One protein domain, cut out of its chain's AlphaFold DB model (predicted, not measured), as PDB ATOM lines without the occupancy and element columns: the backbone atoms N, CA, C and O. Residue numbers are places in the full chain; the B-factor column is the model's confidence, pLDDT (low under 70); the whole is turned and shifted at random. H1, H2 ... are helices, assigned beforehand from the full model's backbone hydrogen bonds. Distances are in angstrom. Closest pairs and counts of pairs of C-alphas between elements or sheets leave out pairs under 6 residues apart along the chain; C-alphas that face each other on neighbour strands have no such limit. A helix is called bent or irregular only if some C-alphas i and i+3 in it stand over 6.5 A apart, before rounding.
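What this domain is: This is residues 4 to 135 of the 138 residues of an uncharacterized protein of Polyporus brumalis (UniProt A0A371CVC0). A long, lopsided helical hairpin makes one side of this open model: the very long helix H1 runs along one edge, and the shorter H2 folds back beside its later part. From the end of H2 a long loop, residues 81 to 99, leads to the tiny helix H3, and after a tight link H4 sticks out as a separate arm that touches no helix. The printed part has 132 residues with four named helices, in the order H1, H2, H3, H4, and no named strand; the class is all helix. The whole is extended, with a radius of gyration of the C-alphas of 24.7 A, and its flat outline spans 73 by 65 by 27 A.

How they stand to each other: H1, residues 4 to 52, stands free over residues 4 to 32. It touches H2, residues 59 to 80, with residues 36 to 44 alone, and H2 touches it with residues 65 to 72 alone. The closest C-alphas of the two are those of Gln 40 and Ala 69, 5.2 A apart. H1 and H2 form a helical hairpin, at a shallow tilt of 12 degrees, opposite ways. H2 has a kink of 26 degrees near residue 69. H3, residues 100 to 105, is apart from H1 and from H2. H4, residues 111 to 133, is apart from H1, H2 and H3. In H3 and H4 every O i to N i+4 pair is within hydrogen-bond range; in H1 it is 43 of 45 pairs and in H2 13 of 18.

Where its parts are: H1 begins at C-alpha 4, at (175.612, 201.052, 298.827), and measures 71.1 A from first to last C-alpha. It is irregular, but only just: C-alphas 5 and 8 are 6.9 A apart. H2 measures 31.6 A and ends at C-alpha 80, at (202.165, 173.829, 301.756). It is neither bent nor irregular, but only just: C-alphas 69 and 72 are 6.0 A apart. H3 measures 8.6 A. H4 measures 33.0 A and ends at C-alpha 133, at (175.162, 134.736, 288.123).

The domain as a whole: The two C-alphas farthest apart are those of Asp 5 and Arg 54, 74.9 A. The C-alphas of Leu 4 and Phe 135, the first and last printed residues, are 71.2 A apart. The printed part has no cut. The link from H1 to H2 has 6 residues and is short, that from H2 to H3 has 19 and is long, and that from H3 to H4 has 5 and is tight. The mean pLDDT of the printed part is 70.5; it is under 70 at residues 71 to 102, 104, 106 to 118 and 132 to 135.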
ATOM      1  N   LEU A   4     174.232 200.567 298.900       75.38
ATOM      2  CA  LEU A   4     175.612 201.052 298.827       75.38
ATOM      3  C   LEU A   4     176.153 201.574 300.172       75.38
ATOM      4  O   LEU A   4     177.352 201.463 300.409       75.38
ATOM      5  N   ASP A   5     175.292 202.049 301.080       82.50
ATOM      6  CA  ASP A   5     175.703 202.525 302.414       82.50
ATOM      7  C   ASP A   5     176.059 201.352 303.358       82.50
ATOM      8  O   ASP A   5     176.867 201.486 304.282       82.50
ATOM      9  N   TYR A   6     175.497 200.164 303.101       79.25
ATOM     10  CA  TYR A   6     175.728 198.941 303.886       79.25
ATOM     11  C   TYR A   6     176.847 198.059 303.325       79.25
ATOM     12  O   TYR A   6     177.379 197.202 304.030       79.25
ATOM     13  N   LEU A   7     177.240 198.287 302.075       82.44
ATOM     14  CA  LEU A   7     178.334 197.600 301.395       82.44
ATOM     15  C   LEU A   7     179.655 197.598 302.189       82.44
ATOM     16  O   LEU A   7     180.213 196.512 302.368       82.44
ATOM     17  N   PRO A   8     180.137 198.728 302.752       85.06
ATOM     18  CA  PRO A   8     181.326 198.700 303.602       85.06
ATOM     19  C   PRO A   8     181.127 197.821 304.844       85.06
ATOM     20  O   PRO A   8     182.007 197.039 305.183       85.06
ATOM     21  N   HIS A   9     179.956 197.861 305.486       80.25
ATOM     22  CA  HIS A   9     179.666 197.050 306.675       80.25
ATOM     23  C   HIS A   9     179.644 195.542 306.366       80.25
ATOM     24  O   HIS A   9     180.120 194.731 307.166       80.25
ATOM     25  N   LEU A  10     179.156 195.151 305.187       83.06
ATOM     26  CA  LEU A  10     179.187 193.763 304.721       83.06
ATOM     27  C   LEU A  10     180.615 193.302 304.405       83.06
ATOM     28  O   LEU A  10     181.006 192.208 304.804       83.06
ATOM     29  N   ILE A  11     181.432 194.142 303.765       85.31
ATOM     30  CA  ILE A  11     182.843 193.828 303.497       85.31
ATOM     31  C   ILE A  11     183.631 193.710 304.809       85.31
ATOM     32  O   ILE A  11     184.387 192.761 304.987       85.31
ATOM     33  N   TYR A  12     183.428 194.618 305.766       85.62
ATOM     34  CA  TYR A  12     184.130 194.557 307.049       85.62
ATOM     35  C   TYR A  12     183.722 193.350 307.892       85.62
ATOM     36  O   TYR A  12     184.586 192.693 308.466       85.62
ATOM     37  N   SER A  13     182.433 193.012 307.947       87.00
ATOM     38  CA  SER A  13     181.970 191.837 308.696       87.00
ATOM     39  C   SER A  13     182.416 190.518 308.054       87.00
ATOM     40  O   SER A  13     182.829 189.598 308.764       87.00
ATOM     41  N   THR A  14     182.435 190.431 306.722       87.94
ATOM     42  CA  THR A  14     182.960 189.258 305.999       87.94
ATOM     43  C   THR A  14     184.477 189.133 306.129       87.94
ATOM     44  O   THR A  14     184.977 188.049 306.415       87.94
ATOM     45  N   ALA A  15     185.224 190.232 306.023       85.50
ATOM     46  CA  ALA A  15     186.667 190.231 306.253       85.50
ATOM     47  C   ALA A  15     187.009 189.842 307.699       85.50
ATOM     48  O   ALA A  15     187.876 189.000 307.923       85.50
ATOM     49  N   LEU A  16     186.292 190.387 308.686       87.44
ATOM     50  CA  LEU A  16     186.519 190.081 310.098       87.44
ATOM     51  C   LEU A  16     186.233 188.611 310.418       87.44
ATOM     52  O   LEU A  16     187.018 187.967 311.116       87.44
ATOM     53  N   THR A  17     185.134 188.064 309.899       88.31
ATOM     54  CA  THR A  17     184.798 186.641 310.070       88.31
ATOM     55  C   THR A  17     185.789 185.738 309.338       88.31
ATOM     56  O   THR A  17     186.227 184.744 309.913       88.31
ATOM     57  N   SER A  18     186.227 186.114 308.132       87.19
ATOM     58  CA  SER A  18     187.261 185.400 307.374       87.19
ATOM     59  C   SER A  18     188.594 185.350 308.128       87.19
ATOM     60  O   SER A  18     189.134 184.266 308.336       87.19
ATOM     61  N   VAL A  19     189.086 186.490 308.622       88.75
ATOM     62  CA  VAL A  19     190.338 186.572 309.397       88.75
ATOM     63  C   VAL A  19     190.224 185.798 310.710       88.75
ATOM     64  O   VAL A  19     191.139 185.057 311.070       88.75
ATOM     65  N   SER A  20     189.089 185.910 311.405       84.06
ATOM     66  CA  SER A  20     188.850 185.173 312.652       84.06
ATOM     67  C   SER A  20     188.855 183.662 312.420       84.06
ATOM     68  O   SER A  20     189.498 182.915 313.163       84.06
ATOM     69  N   MET A  21     188.187 183.204 311.358       83.88
ATOM     70  CA  MET A  21     188.152 181.793 310.990       83.88
ATOM     71  C   MET A  21     189.527 181.292 310.539       83.88
ATOM     72  O   MET A  21     189.940 180.199 310.926       83.88
ATOM     73  N   HIS A  22     190.273 182.106 309.789       84.38
ATOM     74  CA  HIS A  22     191.634 181.785 309.370       84.38
ATOM     75  C   HIS A  22     192.567 181.611 310.574       84.38
ATOM     76  O   HIS A  22     193.273 180.611 310.658       84.38
ATOM     77  N   HIS A  23     192.524 182.514 311.556       84.44
ATOM     78  CA  HIS A  23     193.317 182.381 312.782       84.44
ATOM     79  C   HIS A  23     192.959 181.134 313.591       84.44
ATOM     80  O   HIS A  23     193.849 180.465 314.121       84.44
ATOM     81  N   LEU A  24     191.670 180.800 313.680       83.12
ATOM     82  CA  LEU A  24     191.231 179.578 314.348       83.12
ATOM     83  C   LEU A  24     191.776 178.331 313.642       83.12
ATOM     84  O   LEU A  24     192.241 177.404 314.306       83.12
ATOM     85  N   PHE A  25     191.742 178.322 312.310       78.69
ATOM     86  CA  PHE A  25     192.293 177.236 311.508       78.69
ATOM     87  C   PHE A  25     193.808 177.112 311.699       78.69
ATOM     88  O   PHE A  25     194.293 176.028 312.009       78.69
ATOM     89  N   GLN A  26     194.538 178.229 311.636       79.06
ATOM     90  CA  GLN A  26     195.981 178.277 311.882       79.06
ATOM     91  C   GLN A  26     196.349 177.743 313.269       79.06
ATOM     92  O   GLN A  26     197.317 177.001 313.413       79.06
ATOM     93  N   ARG A  27     195.559 178.064 314.304       81.69
ATOM     94  CA  ARG A  27     195.809 177.547 315.654       81.69
ATOM     95  C   ARG A  27     195.666 176.029 315.714       81.69
ATOM     96  O   ARG A  27     196.540 175.366 316.262       81.69
ATOM     97  N   LYS A  28     194.605 175.481 315.120       80.50
ATOM     98  CA  LYS A  28     194.394 174.026 315.059       80.50
ATOM     99  C   LYS A  28     195.480 173.323 314.247       80.50
ATOM    100  O   LYS A  28     195.988 172.296 314.685       80.50
ATOM    101  N   ALA A  29     195.880 173.899 313.116       74.38
ATOM    102  CA  ALA A  29     196.979 173.383 312.307       74.38
ATOM    103  C   ALA A  29     198.306 173.397 313.086       74.38
ATOM    104  O   ALA A  29     199.069 172.435 313.047       74.38
ATOM    105  N   ALA A  30     198.576 174.453 313.858       77.25
ATOM    106  CA  ALA A  30     199.756 174.528 314.714       77.25
ATOM    107  C   ALA A  30     199.734 173.490 315.852       77.25
ATOM    108  O   ALA A  30     200.772 172.907 316.160       77.25
ATOM    109  N   GLU A  31     198.578 173.243 316.474       79.88
ATOM    110  CA  GLU A  31     198.408 172.205 317.501       79.88
ATOM    111  C   GLU A  31     198.644 170.798 316.930       79.88
ATOM    112  O   GLU A  31     199.407 170.030 317.520       79.88
ATOM    113  N   ALA A  32     198.084 170.492 315.756       80.25
ATOM    114  CA  ALA A  32     198.347 169.241 315.046       80.25
ATOM    115  C   ALA A  32     199.844 169.094 314.740       80.25
ATOM    116  O   ALA A  32     200.473 168.128 315.170       80.25
ATOM    117  N   ASN A  33     200.460 170.108 314.122       78.50
ATOM    118  CA  ASN A  33     201.894 170.121 313.817       78.50
ATOM    119  C   ASN A  33     202.774 169.874 315.051       78.50
ATOM    120  O   ASN A  33     203.760 169.145 314.970       78.50
ATOM    121  N   ARG A  34     202.420 170.442 316.209       83.25
ATOM    122  CA  ARG A  34     203.147 170.196 317.463       83.25
ATOM    123  C   ARG A  34     203.033 168.747 317.921       83.25
ATOM    124  O   ARG A  34     204.050 168.165 318.286       83.25
ATOM    125  N   ALA A  35     201.833 168.168 317.890       82.38
ATOM    126  CA  ALA A  35     201.635 166.762 318.238       82.38
ATOM    127  C   ALA A  35     202.433 165.833 317.306       82.38
ATOM    128  O   ALA A  35     203.031 164.857 317.753       82.38
ATOM    129  N   HIS A  36     202.505 166.181 316.023       80.69
ATOM    130  CA  HIS A  36     203.234 165.416 315.017       80.69
ATOM    131  C   HIS A  36     204.749 165.456 315.211       80.69
ATOM    132  O   HIS A  36     205.392 164.407 315.239       80.69
ATOM    133  N   VAL A  37     205.318 166.646 315.415       85.19
ATOM    134  CA  VAL A  37     206.750 166.793 315.710       85.19
ATOM    135  C   VAL A  37     207.107 166.079 317.014       85.19
ATOM    136  O   VAL A  37     208.132 165.410 317.079       85.19
ATOM    137  N   ALA A  38     206.245 166.140 318.034       87.44
ATOM    138  CA  ALA A  38     206.460 165.405 319.280       87.44
ATOM    139  C   ALA A  38     206.515 163.882 319.058       87.44
ATOM    140  O   ALA A  38     207.375 163.211 319.626       87.44
ATOM    141  N   ALA A  39     205.653 163.333 318.196       85.81
ATOM    142  CA  ALA A  39     205.694 161.915 317.839       85.81
ATOM    143  C   ALA A  39     206.971 161.541 317.062       85.81
ATOM    144  O   ALA A  39     207.590 160.526 317.374       85.81
ATOM    145  N   GLN A  40     207.402 162.362 316.096       86.81
ATOM    146  CA  GLN A  40     208.670 162.151 315.381       86.81
ATOM    147  C   GLN A  40     209.861 162.137 316.346       86.81
ATOM    148  O   GLN A  40     210.698 161.239 316.271       86.81
ATOM    149  N   ILE A  41     209.914 163.104 317.268       88.56
ATOM    150  CA  ILE A  41     210.962 163.189 318.289       88.56
ATOM    151  C   ILE A  41     210.960 161.924 319.148       88.56
ATOM    152  O   ILE A  41     212.006 161.305 319.285       88.56
ATOM    153  N   SER A  42     209.798 161.481 319.634       87.81
ATOM    154  CA  SER A  42     209.698 160.268 320.453       87.81
ATOM    155  C   SER A  42     210.210 159.014 319.732       87.81
ATOM    156  O   SER A  42     210.909 158.210 320.341       87.81
ATOM    157  N   ILE A  43     209.912 158.855 318.436       86.69
ATOM    158  CA  ILE A  43     210.416 157.729 317.630       86.69
ATOM    159  C   ILE A  43     211.940 157.804 317.481       86.69
ATOM    160  O   ILE A  43     212.630 156.791 317.585       86.69
ATOM    161  N   LEU A  44     212.479 158.996 317.219       87.00
ATOM    162  CA  LEU A  44     213.917 159.197 317.047       87.00
ATOM    163  C   LEU A  44     214.687 159.032 318.364       87.00
ATOM    164  O   LEU A  44     215.789 158.489 318.354       87.00
ATOM    165  N   GLU A  45     214.114 159.460 319.486       89.25
ATOM    166  CA  GLU A  45     214.670 159.261 320.827       89.25
ATOM    167  C   GLU A  45     214.689 157.779 321.218       89.25
ATOM    168  O   GLU A  45     215.690 157.305 321.766       89.25
ATOM    169  N   ASP A  46     213.634 157.027 320.892       87.44
ATOM    170  CA  ASP A  46     213.592 155.573 321.087       87.44
ATOM    171  C   ASP A  46     214.682 154.874 320.262       87.44
ATOM    172  O   ASP A  46     215.509 154.140 320.807       87.44
ATOM    173  N   LEU A  47     214.777 155.194 318.966       86.31
ATOM    174  CA  LEU A  47     215.833 154.680 318.090       86.31
ATOM    175  C   LEU A  47     217.233 155.022 318.607       86.31
ATOM    176  O   LEU A  47     218.109 154.159 318.632       86.31
ATOM    177  N   HIS A  48     217.449 156.264 319.042       88.12
ATOM    178  CA  HIS A  48     218.716 156.694 319.623       88.12
ATOM    179  C   HIS A  48     219.065 155.879 320.873       88.12
ATOM    180  O   HIS A  48     220.203 155.439 321.021       88.12
ATOM    181  N   THR A  49     218.091 155.638 321.752       90.00
ATOM    182  CA  THR A  49     218.288 154.868 322.987       90.00
ATOM    183  C   THR A  49     218.659 153.415 322.688       90.00
ATOM    184  O   THR A  49     219.615 152.894 323.265       90.00
ATOM    185  N   ARG A  50     217.968 152.778 321.738       87.00
ATOM    186  CA  ARG A  50     218.232 151.395 321.308       87.00
ATOM    187  C   ARG A  50     219.602 151.247 320.637       87.00
ATOM    188  O   ARG A  50     220.371 150.348 320.979       87.00
ATOM    189  N   LEU A  51     219.967 152.191 319.768       86.06
ATOM    190  CA  LEU A  51     221.295 152.248 319.144       86.06
ATOM    191  C   LEU A  51     222.408 152.477 320.177       86.06
ATOM    192  O   LEU A  51     223.451 151.822 320.123       86.06
ATOM    193  N   ALA A  52     222.188 153.366 321.149       88.19
ATOM    194  CA  ALA A  52     223.137 153.617 322.234       88.19
ATOM    195  C   ALA A  52     223.336 152.383 323.130       88.19
ATOM    196  O   ALA A  52     224.448 152.137 323.600       88.19
ATOM    197  N   ALA A  53     222.291 151.570 323.312       90.94
ATOM    198  CA  ALA A  53     222.346 150.298 324.029       90.94
ATOM    199  C   ALA A  53     223.060 149.169 323.251       90.94
ATOM    200  O   ALA A  53     223.204 148.071 323.787       90.94
ATOM    201  N   ARG A  54     223.537 149.431 322.020       86.06
ATOM    202  CA  ARG A  54     224.080 148.429 321.082       86.06
ATOM    203  C   ARG A  54     223.105 147.279 320.807       86.06
ATOM    204  O   ARG A  54     223.537 146.152 320.574       86.06
ATOM    205  N   GLU A  55     221.807 147.562 320.855       84.25
ATOM    206  CA  GLU A  55     220.792 146.607 320.428       84.25
ATOM    207  C   GLU A  55     220.900 146.403 318.909       84.25
ATOM    208  O   GLU A  55     221.075 147.366 318.160       84.25
ATOM    209  N   ASP A  56     220.835 145.149 318.459       79.69
ATOM    210  CA  ASP A  56     220.862 144.824 317.033       79.69
ATOM    211  C   ASP A  56     219.462 145.048 316.452       79.69
ATOM    212  O   ASP A  56     218.550 144.236 316.631       79.69
ATOM    213  N   ILE A  57     219.262 146.215 315.838       78.19
ATOM    214  CA  ILE A  57     217.988 146.590 315.224       78.19
ATOM    215  C   ILE A  57     218.010 146.089 313.778       78.19
ATOM    216  O   ILE A  57     218.845 146.548 312.998       78.19
ATOM    217  N   PRO A  58     217.088 145.199 313.372       84.94
ATOM    218  CA  PRO A  58     217.052 144.720 312.000       84.94
ATOM    219  C   PRO A  58     216.760 145.882 311.042       84.94
ATOM    220  O   PRO A  58     215.809 146.639 311.250       84.94
ATOM    221  N   ASP A  59     217.517 145.976 309.946       79.94
ATOM    222  CA  ASP A  59     217.438 147.078 308.967       79.94
ATOM    223  C   ASP A  59     216.007 147.358 308.479       79.94
ATOM    224  O   ASP A  59     215.602 148.502 308.280       79.94
ATOM    225  N   ARG A  60     215.183 146.311 308.365       80.12
ATOM    226  CA  ARG A  60     213.767 146.422 307.982       80.12
ATOM    227  C   ARG A  60     212.927 147.210 308.993       80.12
ATOM    228  O   ARG A  60     211.978 147.894 308.607       80.12
ATOM    229  N   GLU A  61     213.203 147.055 310.283       80.56
ATOM    230  CA  GLU A  61     212.512 147.782 311.349       80.56
ATOM    231  C   GLU A  61     212.974 149.237 311.386       80.56
ATOM    232  O   GLU A  61     212.134 150.136 311.467       80.56
ATOM    233  N   PHE A  62     214.278 149.467 311.207       82.19
ATOM    234  CA  PHE A  62     214.844 150.804 311.063       82.19
ATOM    235  C   PHE A  62     214.217 151.558 309.884       82.19
ATOM    236  O   PHE A  62     213.672 152.642 310.076       82.19
ATOM    237  N   ASP A  63     214.173 150.954 308.696       82.50
ATOM    238  CA  ASP A  63     213.554 151.552 307.507       82.50
ATOM    239  C   ASP A  63     212.070 151.858 307.717       82.50
ATOM    240  O   ASP A  63     211.560 152.882 307.251       82.50
ATOM    241  N   ARG A  64     211.347 150.996 308.439       82.19
ATOM    242  CA  ARG A  64     209.933 151.219 308.750       82.19
ATOM    243  C   ARG A  64     209.745 152.411 309.686       82.19
ATOM    244  O   ARG A  64     208.860 153.226 309.429       82.19
ATOM    245  N   LEU A  65     210.544 152.510 310.747       81.44
ATOM    246  CA  LEU A  65     210.478 153.600 311.727       81.44
ATOM    247  C   LEU A  65     210.951 154.924 311.119       81.44
ATOM    248  O   LEU A  65     210.302 155.955 311.291       81.44
ATOM    249  N   TRP A  66     212.004 154.876 310.310       80.75
ATOM    250  CA  TRP A  66     212.499 156.008 309.543       80.75
ATOM    251  C   TRP A  66     211.470 156.508 308.526       80.75
ATOM    252  O   TRP A  66     211.206 157.709 308.430       80.75
ATOM    253  N   ARG A  67     210.812 155.591 307.805       80.56
ATOM    254  CA  ARG A  67     209.721 155.939 306.888       80.56
ATOM    255  C   ARG A  67     208.518 156.504 307.629       80.56
ATOM    256  O   ARG A  67     207.890 157.409 307.101       80.56
ATOM    257  N   LEU A  68     208.195 156.012 308.824       80.25
ATOM    258  CA  LEU A  68     207.099 156.548 309.632       80.25
ATOM    259  C   LEU A  68     207.393 157.987 310.073       80.25
ATOM    260  O   LEU A  68     206.555 158.863 309.865       80.25
ATOM    261  N   ALA A  69     208.604 158.242 310.571       77.81
ATOM    262  CA  ALA A  69     209.054 159.581 310.933       77.81
ATOM    263  C   ALA A  69     209.012 160.539 309.726       77.81
ATOM    264  O   ALA A  69     208.486 161.644 309.839       77.81
ATOM    265  N   ARG A  70     209.474 160.094 308.547       75.00
ATOM    266  CA  ARG A  70     209.562 160.916 307.327       75.00
ATOM    267  C   ARG A  70     208.258 161.056 306.541       75.00
ATOM    268  O   ARG A  70     208.028 162.093 305.931       75.00
ATOM    269  N   SER A  71     207.383 160.051 306.541       67.81
ATOM    270  CA  SER A  71     206.086 160.124 305.847       67.81
ATOM    271  C   SER A  71     205.225 161.274 306.360       67.81
ATOM    272  O   SER A  71     204.406 161.806 305.621       67.81
ATOM    273  N   HIS A  72     205.467 161.706 307.597       60.59
ATOM    274  CA  HIS A  72     204.778 162.830 308.199       60.59
ATOM    275  C   HIS A  72     205.209 164.198 307.631       60.59
ATOM    276  O   HIS A  72     204.426 165.146 307.676       60.59
ATOM    277  N   ASP A  73     206.407 164.297 307.041       58.81
ATOM    278  CA  ASP A  73     206.878 165.506 306.348       58.81
ATOM    279  C   ASP A  73     206.234 165.653 304.959       58.81
ATOM    280  O   ASP A  73     206.057 166.770 304.476       58.81
ATOM    281  N   VAL A  74     205.827 164.540 304.332       55.38
ATOM    282  CA  VAL A  74     205.162 164.532 303.015       55.38
ATOM    283  C   VAL A  74     203.762 165.149 303.101       55.38
ATOM    284  O   VAL A  74     203.417 165.973 302.263       55.38
ATOM    285  N   TRP A  75     203.005 164.861 304.166       50.22
ATOM    286  CA  TRP A  75     201.715 165.519 304.436       50.22
ATOM    287  C   TRP A  75     201.851 167.039 304.611       50.22
ATOM    288  O   TRP A  75     200.968 167.800 304.228       50.22
ATOM    289  N   ARG A  76     202.983 167.497 305.160       51.62
ATOM    290  CA  ARG A  76     203.278 168.921 305.355       51.62
ATOM    291  C   ARG A  76     203.681 169.618 304.053       51.62
ATOM    292  O   ARG A  76     203.363 170.793 303.883       51.62
ATOM    293  N   ALA A  77     204.367 168.912 303.153       50.28
ATOM    294  CA  ALA A  77     204.630 169.396 301.800       50.28
ATOM    295  C   ALA A  77     203.317 169.529 301.012       50.28
ATOM    296  O   ALA A  77     203.093 170.559 300.398       50.28
ATOM    297  N   GLU A  78     202.396 168.574 301.149       49.84
ATOM    298  CA  GLU A  78     201.093 168.582 300.467       49.84
ATOM    299  C   GLU A  78     200.148 169.702 300.962       49.84
ATOM    300  O   GLU A  78     199.396 170.277 300.176       49.84
ATOM    301  N   GLU A  79     200.213 170.080 302.246       49.22
ATOM    302  CA  GLU A  79     199.483 171.246 302.781       49.22
ATOM    303  C   GLU A  79     200.126 172.598 302.416       49.22
ATOM    304  O   GLU A  79     199.428 173.613 302.350       49.22
ATOM    305  N   ALA A  80     201.441 172.630 302.182       46.97
ATOM    306  CA  ALA A  80     202.165 173.829 301.756       46.97
ATOM    307  C   ALA A  80     202.131 174.036 300.226       46.97
ATOM    308  O   ALA A  80     202.142 175.175 299.761       46.97
ATOM    309  N   GLU A  81     202.020 172.959 299.445       42.88
ATOM    310  CA  GLU A  81     201.980 172.928 297.975       42.88
ATOM    311  C   GLU A  81     200.572 173.185 297.398       42.88
ATOM    312  O   GLU A  81     200.192 172.682 296.346       42.88
ATOM    313  N   GLY A  82     199.827 174.117 298.000       44.28
ATOM    314  CA  GLY A  82     198.852 174.929 297.256       44.28
ATOM    315  C   GLY A  82     199.519 175.915 296.276       44.28
ATOM    316  O   GLY A  82     198.866 176.834 295.782       44.28
ATOM    317  N   MET A  83     200.826 175.764 296.041       42.03
ATOM    318  CA  MET A  83     201.673 176.626 295.232       42.03
ATOM    319  C   MET A  83     202.757 175.759 294.569       42.03
ATOM    320  O   MET A  83     203.722 175.370 295.214       42.03
ATOM    321  N   ASP A  84     202.513 175.407 293.302       41.44
ATOM    322  CA  ASP A  84     203.435 174.850 292.297       41.44
ATOM    323  C   ASP A  84     204.807 174.338 292.782       41.44
ATOM    324  O   ASP A  84     205.768 175.107 292.802       41.44
ATOM    325  N   VAL A  85     204.963 173.020 292.974       34.84
ATOM    326  CA  VAL A  85     206.191 172.328 292.545       34.84
ATOM    327  C   VAL A  85     205.883 170.909 292.055       34.84
ATOM    328  O   VAL A  85     205.340 170.054 292.738       34.84
ATOM    329  N   ASN A  86     206.279 170.663 290.814       42.09
ATOM    330  CA  ASN A  86     206.250 169.386 290.118       42.09
ATOM    331  C   ASN A  86     207.205 168.366 290.769       42.09
ATOM    332  O   ASN A  86     208.411 168.415 290.516       42.09
ATOM    333  N   LEU A  87     206.681 167.404 291.534       38.62
ATOM    334  CA  LEU A  87     207.386 166.164 291.855       38.62
ATOM    335  C   LEU A  87     206.519 164.951 291.501       38.62
ATOM    336  O   LEU A  87     205.422 164.730 292.004       38.62
ATOM    337  N   LYS A  88     207.046 164.188 290.541       42.69
ATOM    338  CA  LYS A  88     206.480 162.967 289.975       42.69
ATOM    339  C   LYS A  88     206.061 161.964 291.055       42.69
ATOM    340  O   LYS A  88     206.774 161.758 292.027       42.69
ATOM    341  N   SER A  89     204.984 161.254 290.716       43.47
ATOM    342  CA  SER A  89     204.403 160.068 291.352       43.47
ATOM    343  C   SER A  89     203.627 160.302 292.646       43.47
ATOM    344  O   SER A  89     204.142 160.081 293.731       43.47
ATOM    345  N   VAL A  90     202.345 160.630 292.499       37.34
ATOM    346  CA  VAL A  90     201.204 159.797 292.917       37.34
ATOM    347  C   VAL A  90     199.960 160.402 292.252       37.34
ATOM    348  O   VAL A  90     199.785 161.614 292.198       37.34
ATOM    349  N   HIS A  91     199.146 159.557 291.626       33.09
ATOM    350  CA  HIS A  91     197.979 159.951 290.839       33.09
ATOM    351  C   HIS A  91     196.831 160.343 291.784       33.09
ATOM    352  O   HIS A  91     195.949 159.536 292.060       33.09
ATOM    353  N   ILE A  92     196.863 161.558 292.329       39.97
ATOM    354  CA  ILE A  92     195.746 162.147 293.076       39.97
ATOM    355  C   ILE A  92     195.307 163.385 292.301       39.97
ATOM    356  O   ILE A  92     196.114 164.251 291.970       39.97
ATOM    357  N   GLN A  93     194.030 163.399 291.919       34.44
ATOM    358  CA  GLN A  93     193.442 164.447 291.089       34.44
ATOM    359  C   GLN A  93     193.682 165.836 291.706       34.44
ATOM    360  O   GLN A  93     193.528 165.987 292.921       34.44
ATOM    361  N   PRO A  94     194.021 166.853 290.892       38.06
ATOM    362  CA  PRO A  94     194.263 168.197 291.388       38.06
ATOM    363  C   PRO A  94     192.992 168.738 292.042       38.06
ATOM    364  O   PRO A  94     191.924 168.799 291.433       38.06
ATOM    365  N   LYS A  95     193.117 169.112 293.314       44.47
ATOM    366  CA  LYS A  95     192.069 169.762 294.095       44.47
ATOM    367  C   LYS A  95     191.899 171.171 293.527       44.47
ATOM    368  O   LYS A  95     192.728 172.044 293.766       44.47
ATOM    369  N   GLU A  96     190.866 171.357 292.713       48.59
ATOM    370  CA  GLU A  96     190.541 172.641 292.094       48.59
ATOM    371  C   GLU A  96     190.451 173.738 293.168       48.59
ATOM    372  O   GLU A  96     189.743 173.612 294.172       48.59
ATOM    373  N   THR A  97     191.215 174.811 292.971       46.25
ATOM    374  CA  THR A  97     191.208 176.005 293.816       46.25
ATOM    375  C   THR A  97     189.828 176.653 293.754       46.25
ATOM    376  O   THR A  97     189.458 177.219 292.726       46.25
ATOM    377  N   VAL A  98     189.073 176.568 294.849       55.53
ATOM    378  CA  VAL A  98     187.723 177.137 294.956       55.53
ATOM    379  C   VAL A  98     187.786 178.644 294.709       55.53
ATOM    380  O   VAL A  98     188.438 179.389 295.444       55.53
ATOM    381  N   GLY A  99     187.106 179.103 293.663       66.50
ATOM    382  CA  GLY A  99     187.088 180.516 293.300       66.50
ATOM    383  C   GLY A  99     186.208 181.329 294.253       66.50
ATOM    384  O   GLY A  99     185.155 180.872 294.689       66.50
ATOM    385  N   TRP A 100     186.559 182.596 294.508       66.38
ATOM    386  CA  TRP A 100     185.729 183.524 295.304       66.38
ATOM    387  C   TRP A 100     184.285 183.649 294.796       66.38
ATOM    388  O   TRP A 100     183.354 183.887 295.566       66.38
ATOM    389  N   ARG A 101     184.086 183.426 293.493       60.34
ATOM    390  CA  ARG A 101     182.768 183.361 292.864       60.34
ATOM    391  C   ARG A 101     181.930 182.184 293.377       60.34
ATOM    392  O   ARG A 101     180.728 182.336 293.541       60.34
ATOM    393  N   GLU A 102     182.541 181.040 293.657       67.75
ATOM    394  CA  GLU A 102     181.860 179.844 294.173       67.75
ATOM    395  C   GLU A 102     181.540 179.964 295.662       67.75
ATOM    396  O   GLU A 102     180.513 179.463 296.109       67.75
ATOM    397  N   VAL A 103     182.371 180.686 296.421       70.88
ATOM    398  CA  VAL A 103     182.111 181.001 297.835       70.88
ATOM    399  C   VAL A 103     180.921 181.955 297.980       70.88
ATOM    400  O   VAL A 103     180.102 181.776 298.877       70.88
ATOM    401  N   LEU A 104     180.796 182.949 297.090       66.94
ATOM    402  CA  LEU A 104     179.722 183.950 297.154       66.94
ATOM    403  C   LEU A 104     178.415 183.519 296.476       66.94
ATOM    404  O   LEU A 104     177.346 183.902 296.942       66.94
ATOM    405  N   LEU A 105     178.474 182.754 295.382       72.31
ATOM    406  CA  LEU A 105     177.278 182.328 294.639       72.31
ATOM    407  C   LEU A 105     176.880 180.866 294.880       72.31
ATOM    408  O   LEU A 105     175.869 180.419 294.338       72.31
ATOM    409  N   GLY A 106     177.650 180.132 295.687       50.03
ATOM    410  CA  GLY A 106     177.517 178.688 295.831       50.03
ATOM    411  C   GLY A 106     178.078 177.940 294.617       50.03
ATOM    412  O   GLY A 106     178.017 178.398 293.472       50.03
ATOM    413  N   ARG A 107     178.643 176.756 294.868       53.81
ATOM    414  CA  ARG A 107     179.150 175.848 293.833       53.81
ATOM    415  C   ARG A 107     177.984 175.385 292.958       53.81
ATOM    416  O   ARG A 107     177.120 174.643 293.419       53.81
ATOM    417  N   ARG A 108     177.955 175.798 291.689       56.16
ATOM    418  CA  ARG A 108     177.077 175.160 290.702       56.16
ATOM    419  C   ARG A 108     177.713 173.820 290.361       56.16
ATOM    420  O   ARG A 108     178.731 173.787 289.683       56.16
ATOM    421  N   PHE A 109     177.173 172.743 290.918       50.62
ATOM    422  CA  PHE A 109     177.586 171.399 290.541       50.62
ATOM    423  C   PHE A 109     177.315 171.207 289.048       50.62
ATOM    424  O   PHE A 109     176.188 171.381 288.592       50.62
ATOM    425  N   ASP A 110     178.368 170.885 288.305       52.59
ATOM    426  CA  ASP A 110     178.288 170.482 286.908       52.59
ATOM    427  C   ASP A 110     177.706 169.057 286.873       52.59
ATOM    428  O   ASP A 110     178.427 168.063 286.970       52.59
ATOM    429  N   THR A 111     176.371 168.957 286.861       52.44
ATOM    430  CA  THR A 111     175.620 167.692 286.986       52.44
ATOM    431  C   THR A 111     175.978 166.683 285.895       52.44
ATOM    432  O   THR A 111     175.968 165.479 286.143       52.44
ATOM    433  N   SER A 112     176.409 167.173 284.728       53.12
ATOM    434  CA  SER A 112     176.804 166.358 283.577       53.12
ATOM    435  C   SER A 112     177.954 165.395 283.883       53.12
ATOM    436  O   SER A 112     177.989 164.296 283.340       53.12
ATOM    437  N   ARG A 113     178.908 165.780 284.741       52.12
ATOM    438  CA  ARG A 113     180.117 164.975 284.991       52.12
ATOM    439  C   ARG A 113     179.885 163.890 286.045       52.12
ATOM    440  O   ARG A 113     180.484 162.823 285.971       52.12
ATOM    441  N   THR A 114     178.995 164.152 287.000       56.59
ATOM    442  CA  THR A 114     178.517 163.170 287.983       56.59
ATOM    443  C   THR A 114     177.616 162.113 287.347       56.59
ATOM    444  O   THR A 114     177.787 160.935 287.633       56.59
ATOM    445  N   GLU A 115     176.740 162.496 286.414       63.34
ATOM    446  CA  GLU A 115     175.858 161.549 285.710       63.34
ATOM    447  C   GLU A 115     176.638 160.557 284.827       63.34
ATOM    448  O   GLU A 115     176.269 159.388 284.705       63.34
ATOM    449  N   GLU A 116     177.759 160.989 284.239       62.56
ATOM    450  CA  GLU A 116     178.642 160.106 283.469       62.56
ATOM    451  C   GLU A 116     179.408 159.097 284.338       62.56
ATOM    452  O   GLU A 116     179.691 157.989 283.873       62.56
ATOM    453  N   LEU A 117     179.749 159.467 285.576       67.12
ATOM    454  CA  LEU A 117     180.414 158.580 286.533       67.12
ATOM    455  C   LEU A 117     179.424 157.564 287.116       67.12
ATOM    456  O   LEU A 117     179.711 156.370 287.081       67.12
ATOM    457  N   ASP A 118     178.225 158.009 287.504       64.81
ATOM    458  CA  ASP A 118     177.160 157.128 288.000       64.81
ATOM    459  C   ASP A 118     176.738 156.094 286.945       64.81
ATOM    460  O   ASP A 118     176.497 154.928 287.260       64.81
ATOM    461  N   ARG A 119     176.703 156.480 285.661       75.94
ATOM    462  CA  ARG A 119     176.398 155.539 284.573       75.94
ATOM    463  C   ARG A 119     177.463 154.452 284.430       75.94
ATOM    464  O   ARG A 119     177.113 153.291 284.233       75.94
ATOM    465  N   LYS A 120     178.743 154.810 284.545       74.75
ATOM    466  CA  LYS A 120     179.846 153.840 284.471       74.75
ATOM    467  C   LYS A 120     179.847 152.883 285.658       74.75
ATOM    468  O   LYS A 120     180.085 151.694 285.458       74.75
ATOM    469  N   ASP A 121     179.523 153.370 286.850       75.88
ATOM    470  CA  ASP A 121     179.442 152.532 288.048       75.88
ATOM    471  C   ASP A 121     178.263 151.553 287.973       75.88
ATOM    472  O   ASP A 121     178.416 150.372 288.287       75.88
ATOM    473  N   LEU A 122     177.106 151.982 287.456       77.81
ATOM    474  CA  LEU A 122     175.965 151.088 287.223       77.81
ATOM    475  C   LEU A 122     176.264 150.011 286.170       77.81
ATOM    476  O   LEU A 122     175.859 148.859 286.332       77.81
ATOM    477  N   GLU A 123     176.986 150.362 285.103       77.88
ATOM    478  CA  GLU A 123     177.428 149.406 284.080       77.88
ATOM    479  C   GLU A 123     178.450 148.402 284.647       77.88
ATOM    480  O   GLU A 123     178.361 147.207 284.352       77.88
ATOM    481  N   ALA A 124     179.366 148.847 285.513       81.00
ATOM    482  CA  ALA A 124     180.334 147.984 286.190       81.00
ATOM    483  C   ALA A 124     179.655 146.986 287.143       81.00
ATOM    484  O   ALA A 124     179.918 145.785 287.061       81.00
ATOM    485  N   VAL A 125     178.717 147.456 287.975       77.19
ATOM    486  CA  VAL A 125     177.935 146.597 288.883       77.19
ATOM    487  C   VAL A 125     177.090 145.594 288.094       77.19
ATOM    488  O   VAL A 125     177.010 144.425 288.466       77.19
ATOM    489  N   ARG A 126     176.492 146.007 286.967       78.12
ATOM    490  CA  ARG A 126     175.720 145.103 286.100       78.12
ATOM    491  C   ARG A 126     176.584 143.968 285.546       78.12
ATOM    492  O   ARG A 126     176.137 142.825 285.553       78.12
ATOM    493  N   MET A 127     177.804 144.267 285.093       75.69
ATOM    494  CA  MET A 127     178.738 143.244 284.607       75.69
ATOM    495  C   MET A 127     179.215 142.305 285.720       75.69
ATOM    496  O   MET A 127     179.370 141.109 285.481       75.69
ATOM    497  N   GLU A 128     179.426 142.815 286.934       73.75
ATOM    498  CA  GLU A 128     179.807 141.994 288.087       73.75
ATOM    499  C   GLU A 128     178.682 141.032 288.498       73.75
ATOM    500  O   GLU A 128     178.926 139.840 288.696       73.75
ATOM    501  N   VAL A 129     177.433 141.508 288.530       76.38
ATOM    502  CA  VAL A 129     176.258 140.671 288.813       76.38
ATOM    503  C   VAL A 129     176.073 139.606 287.730       76.38
ATOM    504  O   VAL A 129     175.894 138.435 288.060       76.38
ATOM    505  N   GLU A 130     176.189 139.968 286.451       72.38
ATOM    506  CA  GLU A 130     176.071 139.026 285.329       72.38
ATOM    507  C   GLU A 130     177.169 137.945 285.388       72.38
ATOM    508  O   GLU A 130     176.865 136.752 285.307       72.38
ATOM    509  N   ASN A 131     178.417 138.327 285.685       70.44
ATOM    510  CA  ASN A 131     179.525 137.387 285.892       70.44
ATOM    511  C   ASN A 131     179.337 136.481 287.118       70.44
ATOM    512  O   ASN A 131     179.700 135.305 287.063       70.44
ATOM    513  N   SER A 132     178.769 136.992 288.213       61.62
ATOM    514  CA  SER A 132     178.494 136.189 289.414       61.62
ATOM    515  C   SER A 132     177.350 135.190 289.195       61.62
ATOM    516  O   SER A 132     177.449 134.036 289.606       61.62
ATOM    517  N   SER A 133     176.314 135.586 288.451       59.62
ATOM    518  CA  SER A 133     175.162 134.736 288.123       59.62
ATOM    519  C   SER A 133     175.471 133.645 287.088       59.62
ATOM    520  O   SER A 133     174.812 132.607 287.065       59.62
ATOM    521  N   GLY A 134     176.511 133.828 286.267       58.34
ATOM    522  CA  GLY A 134     176.999 132.812 285.329       58.34
ATOM    523  C   GLY A 134     177.811 131.681 285.975       58.34
ATOM    524  O   GLY A 134     178.074 130.675 285.316       58.34
ATOM    525  N   PHE A 135     178.203 131.815 287.248       52.69
ATOM    526  CA  PHE A 135     179.019 130.820 287.954       52.69
ATOM    527  C   PHE A 135     178.188 129.774 288.724       52.69
ATOM    528  O   PHE A 135     178.706 128.710 289.045       52.69
TER     529      PHE A 135